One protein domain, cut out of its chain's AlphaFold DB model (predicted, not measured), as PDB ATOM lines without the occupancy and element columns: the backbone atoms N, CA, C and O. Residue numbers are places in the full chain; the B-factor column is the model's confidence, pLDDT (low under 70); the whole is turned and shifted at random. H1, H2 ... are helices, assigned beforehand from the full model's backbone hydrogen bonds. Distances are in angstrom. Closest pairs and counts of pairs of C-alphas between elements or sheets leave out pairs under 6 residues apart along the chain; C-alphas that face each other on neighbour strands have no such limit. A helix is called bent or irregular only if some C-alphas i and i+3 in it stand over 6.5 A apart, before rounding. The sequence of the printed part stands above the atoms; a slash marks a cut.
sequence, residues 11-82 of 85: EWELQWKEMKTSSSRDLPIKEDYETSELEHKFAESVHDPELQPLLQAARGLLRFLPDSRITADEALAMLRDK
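What this domain is: This is residues 11 to 82 of the 85 residues of an uncharacterized protein of Penicillium chrysogenum (UniProt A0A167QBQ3). A lone helix, H1, is joined by a long link to a flat, loose row of three helices, H2, H3 and H4, set side by side with H3 in the middle. H1 touches no other helix, and residues 21 to 26 and 29 to 35 stand free. The printed part has 72 residues, with four named helices in the order H1, H2, H3, H4 and no named strand; the class is all helix. It is loose, with a radius of gyration of the C-alphas of 16.0 A, and elongated, spanning 47 by 28 by 19 A.

How they stand to each other: Start at H1, residues 11 to 22, which is apart from H2, residues 37 to 45. H2 only just touches H3, residues 49 to 61, with 3 pairs of C-alphas within 8 A; H3 does so with residues 55 to 59 alone. Their closest C-alphas, of Phe 42 and Leu 55, are 7.2 A apart. This helical hairpin has a shallow tilt of 21 degrees, opposite ways. H3 touches H4, residues 72 to 80, in a second helical hairpin, at a shallow tilt of 12 degrees, opposite ways; the closest C-alphas, of Ala 57 and Ala 75, are 5.0 A apart. H2 and H4 are apart. Every O i to N i+4 pair is within hydrogen-bond range in H2 and H4, against 7 of 8 in H1 and 5 of 9 in H3.

Where its parts are: Find C-alpha 11 at (114.449, 71.714, 96.100); from there H1 runs 18.7 A to C-alpha 22. H1 is irregular, with C-alphas 11 and 14 7.4 A apart. H2 is 12.0 A long. H3 runs 20.1 A from C-alpha 49 at (81.234, 83.220, 102.594) and is irregular, with C-alphas 50 and 53 7.2 A apart. H4 runs 12.3 A to C-alpha 80 at (90.087, 94.786, 104.499).

The domain as a whole: The C-alphas farthest apart, of Ser 24 and Lys 82, are 47.3 A apart. The printed part has no cut. The link from H1 to H2 is long. Look for pLDDT under 70 at residues 30 to 34 and 81 to 82.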
ATOM      1  N   GLU A  11     113.144  71.394  95.526       90.12
ATOM      2  CA  GLU A  11     114.449  71.714  96.100       90.12
ATOM      3  C   GLU A  11     114.685  71.124  97.508       90.12
ATOM      4  O   GLU A  11     115.828  71.090  97.966       90.12
ATOM      5  N   TRP A  12     113.629  70.643  98.182       88.94
ATOM      6  CA  TRP A  12     113.694  69.975  99.490       88.94
ATOM      7  C   TRP A  12     113.445  68.461  99.415       88.94
ATOM      8  O   TRP A  12     113.522  67.786 100.445       88.94
ATOM      9  N   GLU A  13     113.156  67.897  98.238       88.44
ATOM     10  CA  GLU A  13     112.835  66.469  98.084       88.44
ATOM     11  C   GLU A  13     113.958  65.551  98.576       88.44
ATOM     12  O   GLU A  13     113.697  64.559  99.267       88.44
ATOM     13  N   LEU A  14     115.211  65.887  98.254       91.06
ATOM     14  CA  LEU A  14     116.372  65.083  98.635       91.06
ATOM     15  C   LEU A  14     116.552  65.063 100.158       91.06
ATOM     16  O   LEU A  14     116.597  63.993 100.762       91.06
ATOM     17  N   GLN A  15     116.575  66.241 100.778       90.56
ATOM     18  CA  GLN A  15     116.724  66.413 102.221       90.56
ATOM     19  C   GLN A  15     115.564  65.748 102.965       90.56
ATOM     20  O   GLN A  15     115.767  65.100 103.989       90.56
ATOM     21  N   TRP A  16     114.342  65.849 102.436       87.44
ATOM     22  CA  TRP A  16     113.186  65.165 103.002       87.44
ATOM     23  C   TRP A  16     113.329  63.640 102.947       87.44
ATOM     24  O   TRP A  16     113.016  62.951 103.921       87.44
ATOM     25  N   LYS A  17     113.823  63.089 101.832       87.94
ATOM     26  CA  LYS A  17     114.077  61.651 101.693       87.94
ATOM     27  C   LYS A  17     115.126  61.168 102.694       87.94
ATOM     28  O   LYS A  17     114.898  60.155 103.352       87.94
ATOM     29  N   GLU A  18     116.224  61.903 102.846       90.75
ATOM     30  CA  GLU A  18     117.261  61.612 103.841       90.75
ATOM     31  C   GLU A  18     116.695  61.662 105.266       90.75
ATOM     32  O   GLU A  18     116.869  60.721 106.048       90.75
ATOM     33  N   MET A  19     115.920  62.704 105.578       87.69
ATOM     34  CA  MET A  19     115.273  62.854 106.877       87.69
ATOM     35  C   MET A  19     114.346  61.673 107.177       87.69
ATOM     36  O   MET A  19     114.448  61.087 108.254       87.69
ATOM     37  N   LYS A  20     113.519  61.249 106.207       86.56
ATOM     38  CA  LYS A  20     112.677  60.048 106.328       86.56
ATOM     39  C   LYS A  20     113.498  58.799 106.639       86.56
ATOM     40  O   LYS A  20     113.125  58.056 107.536       86.56
ATOM     41  N   THR A  21     114.618  58.580 105.950       86.62
ATOM     42  CA  THR A  21     115.464  57.396 106.189       86.62
ATOM     43  C   THR A  21     116.185  57.411 107.536       86.62
ATOM     44  O   THR A  21     116.436  56.353 108.105       86.62
ATOM     45  N   SER A  22     116.505  58.596 108.059       87.69
ATOM     46  CA  SER A  22     117.140  58.765 109.374       87.69
ATOM     47  C   SER A  22     116.150  58.735 110.546       87.69
ATOM     48  O   SER A  22     116.549  58.566 111.699       87.69
ATOM     49  N   SER A  23     114.856  58.909 110.267       82.56
ATOM     50  CA  SER A  23     113.807  58.973 111.278       82.56
ATOM     51  C   SER A  23     113.427  57.573 111.752       82.56
ATOM     52  O   SER A  23     113.094  56.700 110.959       82.56
ATOM     53  N   SER A  24     113.377  57.370 113.069       79.31
ATOM     54  CA  SER A  24     112.822  56.141 113.661       79.31
ATOM     55  C   SER A  24     111.288  56.085 113.617       79.31
ATOM     56  O   SER A  24     110.699  55.118 114.092       79.31
ATOM     57  N   ARG A  25     110.633  57.141 113.120       82.75
ATOM     58  CA  ARG A  25     109.178  57.232 112.958       82.75
ATOM     59  C   ARG A  25     108.831  57.383 111.489       82.75
ATOM     60  O   ARG A  25     109.484  58.160 110.787       82.75
ATOM     61  N   ASP A  26     107.739  56.753 111.086       79.12
ATOM     62  CA  ASP A  26     107.130  57.034 109.796       79.12
ATOM     63  C   ASP A  26     106.618  58.476 109.771       79.12
ATOM     64  O   ASP A  26     105.879  58.919 110.654       79.12
ATOM     65  N   LEU A  27     107.036  59.214 108.744       77.31
ATOM     66  CA  LEU A  27     106.603  60.582 108.470       77.31
ATOM     67  C   LEU A  27     105.779  60.581 107.177       77.31
ATOM     68  O   LEU A  27     106.300  60.952 106.120       77.31
ATOM     69  N   PRO A  28     104.518  60.113 107.220       73.81
ATOM     70  CA  PRO A  28     103.676  60.093 106.038       73.81
ATOM     71  C   PRO A  28     103.359  61.530 105.622       73.81
ATOM     72  O   PRO A  28     102.729  62.282 106.367       73.81
ATOM     73  N   ILE A  29     103.779  61.904 104.414       71.31
ATOM     74  CA  ILE A  29     103.208  63.059 103.729       71.31
ATOM     75  C   ILE A  29     102.071  62.541 102.871       71.31
ATOM     76  O   ILE A  29     102.214  61.605 102.091       71.31
ATOM     77  N   LYS A  30     100.929  63.187 103.026       67.62
ATOM     78  CA  LYS A  30      99.793  63.051 102.135       67.62
ATOM     79  C   LYS A  30     100.093  63.806 100.833       67.62
ATOM     80  O   LYS A  30      99.848  65.003 100.745       67.62
ATOM     81  N   GLU A  31     100.703  63.124  99.864       63.06
ATOM     82  CA  GLU A  31     101.142  63.712  98.580       63.06
ATOM     83  C   GLU A  31     100.028  63.729  97.507       63.06
ATOM     84  O   GLU A  31     100.095  64.518  96.563       63.06
ATOM     85  N   ASP A  32      98.964  62.938  97.705       61.62
ATOM     86  CA  ASP A  32      97.934  62.634  96.691       61.62
ATOM     87  C   ASP A  32      96.686  63.528  96.713       61.62
ATOM     88  O   ASP A  32      95.701  63.237  96.035       61.62
ATOM     89  N   TYR A  33      96.673  64.616  97.483       63.22
ATOM     90  CA  TYR A  33      95.488  65.469  97.500       63.22
ATOM     91  C   TYR A  33      95.502  66.467  96.338       63.22
ATOM     92  O   TYR A  33      96.458  67.223  96.158       63.22
ATOM     93  N   GLU A  34      94.412  66.488  95.565       67.00
ATOM     94  CA  GLU A  34      94.162  67.540  94.570       67.00
ATOM     95  C   GLU A  34      93.921  68.907  95.233       67.00
ATOM     96  O   GLU A  34      94.251  69.941  94.656       67.00
ATOM     97  N   THR A  35      93.408  68.906  96.468       71.81
ATOM     98  CA  THR A  35      93.157  70.089  97.302       71.81
ATOM     99  C   THR A  35      93.929  70.010  98.615       71.81
ATOM    100  O   THR A  35      94.063  68.952  99.219       71.81
ATOM    101  N   SER A  36      94.463  71.130  99.090       85.88
ATOM    102  CA  SER A  36      95.235  71.137 100.338       85.88
ATOM    103  C   SER A  36      94.367  70.741 101.547       85.88
ATOM    104  O   SER A  36      93.174  71.046 101.593       85.88
ATOM    105  N   GLU A  37      94.946  70.089 102.566       88.88
ATOM    106  CA  GLU A  37      94.201  69.740 103.794       88.88
ATOM    107  C   GLU A  37      93.615  70.989 104.481       88.88
ATOM    108  O   GLU A  37      92.555  70.922 105.103       88.88
ATOM    109  N   LEU A  38      94.280  72.140 104.341       91.38
ATOM    110  CA  LEU A  38      93.784  73.441 104.775       91.38
ATOM    111  C   LEU A  38      92.459  73.799 104.092       91.38
ATOM    112  O   LEU A  38      91.508  74.150 104.783       91.38
ATOM    113  N   GLU A  39      92.383  73.702 102.763       90.75
ATOM    114  CA  GLU A  39      91.150  73.983 102.012       90.75
ATOM    115  C   GLU A  39      90.034  73.016 102.394       90.75
ATOM    116  O   GLU A  39      88.902  73.449 102.596       90.75
ATOM    117  N   HIS A  40      90.356  71.730 102.554       90.56
ATOM    118  CA  HIS A  40      89.390  70.727 102.991       90.56
ATOM    119  C   HIS A  40      88.803  71.075 104.363       90.56
ATOM    120  O   HIS A  40      87.589  71.200 104.508       90.56
ATOM    121  N   LYS A  41      89.660  71.310 105.365       91.19
ATOM    122  CA  LYS A  41      89.214  71.660 106.722       91.19
ATOM    123  C   LYS A  41      88.453  72.975 106.761       91.19
ATOM    124  O   LYS A  41      87.505  73.104 107.535       91.19
ATOM    125  N   PHE A  42      88.866  73.945 105.949       93.25
ATOM    126  CA  PHE A  42      88.175  75.221 105.844       93.25
ATOM    127  C   PHE A  42      86.770  75.026 105.267       93.25
ATOM    128  O   PHE A  42      85.813  75.495 105.867       93.25
ATOM    129  N   ALA A  43      86.627  74.272 104.176       91.56
ATOM    130  CA  ALA A  43      85.327  73.976 103.573       91.56
ATOM    131  C   ALA A  43      84.396  73.184 104.512       91.56
ATOM    132  O   ALA A  43      83.190  73.422 104.524       91.56
ATOM    133  N   GLU A  44      84.945  72.272 105.318       93.88
ATOM    134  CA  GLU A  44      84.174  71.516 106.313       93.88
ATOM    135  C   GLU A  44      83.718  72.371 107.499       93.88
ATOM    136  O   GLU A  44      82.623  72.163 108.015       93.88
ATOM    137  N   SER A  45      84.557  73.307 107.951       92.94
ATOM    138  CA  SER A  45      84.348  74.019 109.222       92.94
ATOM    139  C   SER A  45      83.778  75.427 109.056       92.94
ATOM    140  O   SER A  45      83.272  76.001 110.018       92.94
ATOM    141  N   VAL A  46      83.900  76.015 107.866       92.25
ATOM    142  CA  VAL A  46      83.555  77.410 107.597       92.25
ATOM    143  C   VAL A  46      82.516  77.469 106.489       92.25
ATOM    144  O   VAL A  46      82.804  77.243 105.318       92.25
ATOM    145  N   HIS A  47      81.288  77.806 106.872       91.38
ATOM    146  CA  HIS A  47      80.166  77.954 105.941       91.38
ATOM    147  C   HIS A  47      79.880  79.414 105.576       91.38
ATOM    148  O   HIS A  47      79.107  79.673 104.658       91.38
ATOM    149  N   ASP A  48      80.488  80.358 106.296       92.06
ATOM    150  CA  ASP A  48      80.304  81.785 106.067       92.06
ATOM    151  C   ASP A  48      81.149  82.253 104.862       92.06
ATOM    152  O   ASP A  48      82.386  82.198 104.917       92.06
ATOM    153  N   PRO A  49      80.520  82.714 103.764       86.75
ATOM    154  CA  PRO A  49      81.234  83.220 102.594       86.75
ATOM    155  C   PRO A  49      82.030  84.506 102.876       86.75
ATOM    156  O   PRO A  49      82.984  84.806 102.149       86.75
ATOM    157  N   GLU A  50      81.708  85.248 103.938       89.44
ATOM    158  CA  GLU A  50      82.472  86.429 104.351       89.44
ATOM    159  C   GLU A  50      83.849  86.075 104.897       89.44
ATOM    160  O   GLU A  50      84.782  86.869 104.798       89.44
ATOM    161  N   LEU A  51      84.029  84.840 105.362       90.88
ATOM    162  CA  LEU A  51      85.305  84.353 105.868       90.88
ATOM    163  C   LEU A  51      86.230  83.827 104.763       90.88
ATOM    164  O   LEU A  51      87.396  83.561 105.037       90.88
ATOM    165  N   GLN A  52      85.780  83.726 103.507       90.00
ATOM    166  CA  GLN A  52      86.610  83.254 102.384       90.00
ATOM    167  C   GLN A  52      87.974  83.960 102.230       90.00
ATOM    168  O   GLN A  52      88.961  83.270 101.958       90.00
ATOM    169  N   PRO A  53      88.112  85.285 102.447       93.56
ATOM    170  CA  PRO A  53      89.418  85.946 102.401       93.56
ATOM    171  C   PRO A  53      90.430  85.392 103.416       93.56
ATOM    172  O   PRO A  53      91.631  85.396 103.142       93.56
ATOM    173  N   LEU A  54      89.974  84.845 104.554       93.69
ATOM    174  CA  LEU A  54      90.857  84.210 105.538       93.69
ATOM    175  C   LEU A  54      91.563  82.987 104.962       93.69
ATOM    176  O   LEU A  54      92.716  82.746 105.307       93.69
ATOM    177  N   LEU A  55      90.914  82.235 104.068       93.81
ATOM    178  CA  LEU A  55      91.547  81.095 103.411       93.81
ATOM    179  C   LEU A  55      92.713  81.556 102.528       93.81
ATOM    180  O   LEU A  55      93.786  80.953 102.560       93.81
ATOM    181  N   GLN A  56      92.536  82.646 101.779       92.69
ATOM    182  CA  GLN A  56      93.589  83.200 100.923       92.69
ATOM    183  C   GLN A  56      94.750  83.756 101.753       92.69
ATOM    184  O   GLN A  56      95.907  83.411 101.502       92.69
ATOM    185  N   ALA A  57      94.441  84.529 102.798       95.25
ATOM    186  CA  ALA A  57      95.442  85.056 103.720       95.25
ATOM    187  C   ALA A  57      96.221  83.926 104.419       95.25
ATOM    188  O   ALA A  57      97.452  83.941 104.447       95.25
ATOM    189  N   ALA A  58      95.527  82.897 104.921       93.94
ATOM    190  CA  ALA A  58      96.154  81.746 105.567       93.94
ATOM    191  C   ALA A  58      97.068  80.976 104.605       93.94
ATOM    192  O   ALA A  58      98.187  80.629 104.980       93.94
ATOM    193  N   ARG A  59      96.641  80.747 103.354       93.50
ATOM    194  CA  ARG A  59      97.478  80.099 102.329       93.50
ATOM    195  C   ARG A  59      98.739  80.897 102.023       93.50
ATOM    196  O   ARG A  59      99.802  80.300 101.899       93.50
ATOM    197  N   GLY A  60      98.626  82.219 101.902       94.38
ATOM    198  CA  GLY A  60      99.768  83.093 101.639       94.38
ATOM    199  C   GLY A  60     100.770  83.116 102.794       94.38
ATOM    200  O   GLY A  60     101.970  82.997 102.570       94.38
ATOM    201  N   LEU A  61     100.291  83.227 104.035       95.44
ATOM    202  CA  LEU A  61     101.149  83.274 105.224       95.44
ATOM    203  C   LEU A  61     101.815  81.925 105.527       95.44
ATOM    204  O   LEU A  61     102.925  81.878 106.054       95.44
ATOM    205  N   LEU A  62     101.138  80.823 105.196       94.19
ATOM    206  CA  LEU A  62     101.587  79.455 105.451       94.19
ATOM    207  C   LEU A  62     102.186  78.786 104.204       94.19
ATOM    208  O   LEU A  62     102.161  77.556 104.092       94.19
ATOM    209  N   ARG A  63     102.738  79.565 103.266       92.06
ATOM    210  CA  ARG A  63     103.606  79.007 102.223       92.06
ATOM    211  C   ARG A  63     104.845  78.385 102.855       92.06
ATOM    212  O   ARG A  63     105.432  78.926 103.793       92.06
ATOM    213  N   PHE A  64     105.256  77.235 102.347       89.06
ATOM    214  CA  PHE A  64     106.406  76.490 102.825       89.06
ATOM    215  C   PHE A  64     107.680  77.323 102.696       89.06
ATOM    216  O   PHE A  64     108.362  77.547 103.703       89.06
ATOM    217  N   LEU A  65     107.957  77.824 101.489       89.50
ATOM    218  CA  LEU A  65     109.129  78.652 101.226       89.50
ATOM    219  C   LEU A  65     108.944  80.036 101.856       89.50
ATOM    220  O   LEU A  65     107.946  80.695 101.576       89.50
ATOM    221  N   PRO A  66     109.882  80.500 102.700       90.88
ATOM    222  CA  PRO A  66     109.783  81.820 103.316       90.88
ATOM    223  C   PRO A  66     109.640  82.949 102.293       90.88
ATOM    224  O   PRO A  66     108.808  83.826 102.485       90.88
ATOM    225  N   ASP A  67     110.388  82.873 101.191       93.25
ATOM    226  CA  ASP A  67     110.427  83.917 100.160       93.25
ATOM    227  C   ASP A  67     109.127  84.026  99.353       93.25
ATOM    228  O   ASP A  67     108.897  85.032  98.690       93.25
ATOM    229  N   SER A  68     108.267  83.001  99.397       92.12
ATOM    230  CA  SER A  68     106.955  83.027  98.743       92.12
ATOM    231  C   SER A  68     105.813  83.397  99.691       92.12
ATOM    232  O   SER A  68     104.662  83.468  99.251       92.12
ATOM    233  N   ARG A  69     106.094  83.622 100.983       95.00
ATOM    234  CA  ARG A  69     105.078  84.056 101.947       95.00
ATOM    235  C   ARG A  69     104.725  85.515 101.722       95.00
ATOM    236  O   ARG A  69     105.597  86.349 101.497       95.00
ATOM    237  N   ILE A  70     103.443  85.816 101.881       96.62
ATOM    238  CA  ILE A  70     102.991  87.203 101.974       96.62
ATOM    239  C   ILE A  70     103.347  87.783 103.345       96.62
ATOM    240  O   ILE A  70     103.488  87.064 104.339       96.62
ATOM    241  N   THR A  71     103.462  89.098 103.402       96.75
ATOM    242  CA  THR A  71     103.633  89.863 104.634       96.75
ATOM    243  C   THR A  71     102.324  89.973 105.417       96.75
ATOM    244  O   THR A  71     101.227  89.731 104.907       96.75
ATOM    245  N   ALA A  72     102.431  90.379 106.684       95.44
ATOM    246  CA  ALA A  72     101.259  90.665 107.506       95.44
ATOM    247  C   ALA A  72     100.414  91.816 106.930       95.44
ATOM    248  O   ALA A  72      99.189  91.749 106.985       95.44
ATOM    249  N   ASP A  73     101.048  92.841 106.353       96.88
ATOM    250  CA  ASP A  73     100.348  93.971 105.737       96.88
ATOM    251  C   ASP A  73      99.560  93.549 104.491       96.88
ATOM    252  O   ASP A  73      98.389  93.902 104.359       96.88
ATOM    253  N   GLU A  74     100.154  92.729 103.618       95.75
ATOM    254  CA  GLU A  74      99.460  92.161 102.453       95.75
ATOM    255  C   GLU A  74      98.288  91.268 102.878       95.75
ATOM    256  O   GLU A  74      97.193  91.380 102.328       95.75
ATOM    257  N   ALA A  75      98.479  90.428 103.901       95.69
ATOM    258  CA  ALA A  75      97.404  89.609 104.451       95.69
ATOM    259  C   ALA A  75      96.265  90.468 105.022       95.69
ATOM    260  O   ALA A  75      95.095  90.179 104.784       95.69
ATOM    261  N   LEU A  76      96.581  91.545 105.749       95.06
ATOM    262  CA  LEU A  76      95.577  92.470 106.274       95.06
ATOM    263  C   LEU A  76      94.836  93.211 105.159       95.06
ATOM    264  O   LEU A  76      93.634  93.433 105.299       95.06
ATOM    265  N   ALA A  77      95.511  93.576 104.068       93.94
ATOM    266  CA  ALA A  77      94.867  94.181 102.905       93.94
ATOM    267  C   ALA A  77      93.810  93.238 102.303       93.94
ATOM    268  O   ALA A  77      92.665  93.650 102.127       93.94
ATOM    269  N   MET A  78      94.134  91.947 102.147       91.31
ATOM    270  CA  MET A  78      93.185  90.928 101.665       91.31
ATOM    271  C   MET A  78      91.926  90.798 102.534       91.31
ATOM    272  O   MET A  78      90.864  90.442 102.032       91.31
ATOM    273  N   LEU A  79      92.033  91.064 103.840       90.12
ATOM    274  CA  LEU A  79      90.892  91.021 104.761       90.12
ATOM    275  C   LEU A  79      90.078  92.320 104.760       90.12
ATOM    276  O   LEU A  79      88.890  92.299 105.070       90.12
ATOM    277  N   ARG A  80      90.709  93.455 104.447       84.31
ATOM    278  CA  ARG A  80      90.087  94.786 104.499       84.31
ATOM    279  C   ARG A  80      89.260  95.111 103.266       84.31
ATOM    280  O   ARG A  80      88.273  95.823 103.415       84.31
ATOM    281  N   ASP A  81      89.596  94.539 102.112       65.06
ATOM    282  CA  ASP A  81      88.853  94.739 100.858       65.06
ATOM    283  C   ASP A  81      87.376  94.287 100.939       65.06
ATOM    284  O   ASP A  81      86.578  94.643 100.078       65.06
ATOM    285  N   LYS A  82      86.982  93.557 101.997       58.28
ATOM    286  CA  LYS A  82      85.592  93.163 102.289       58.28
ATOM    287  C   LYS A  82      84.866  94.000 103.350       58.28
ATOM    288  O   LYS A  82      83.656  93.883 103.482       58.28
TER     289      LYS A  82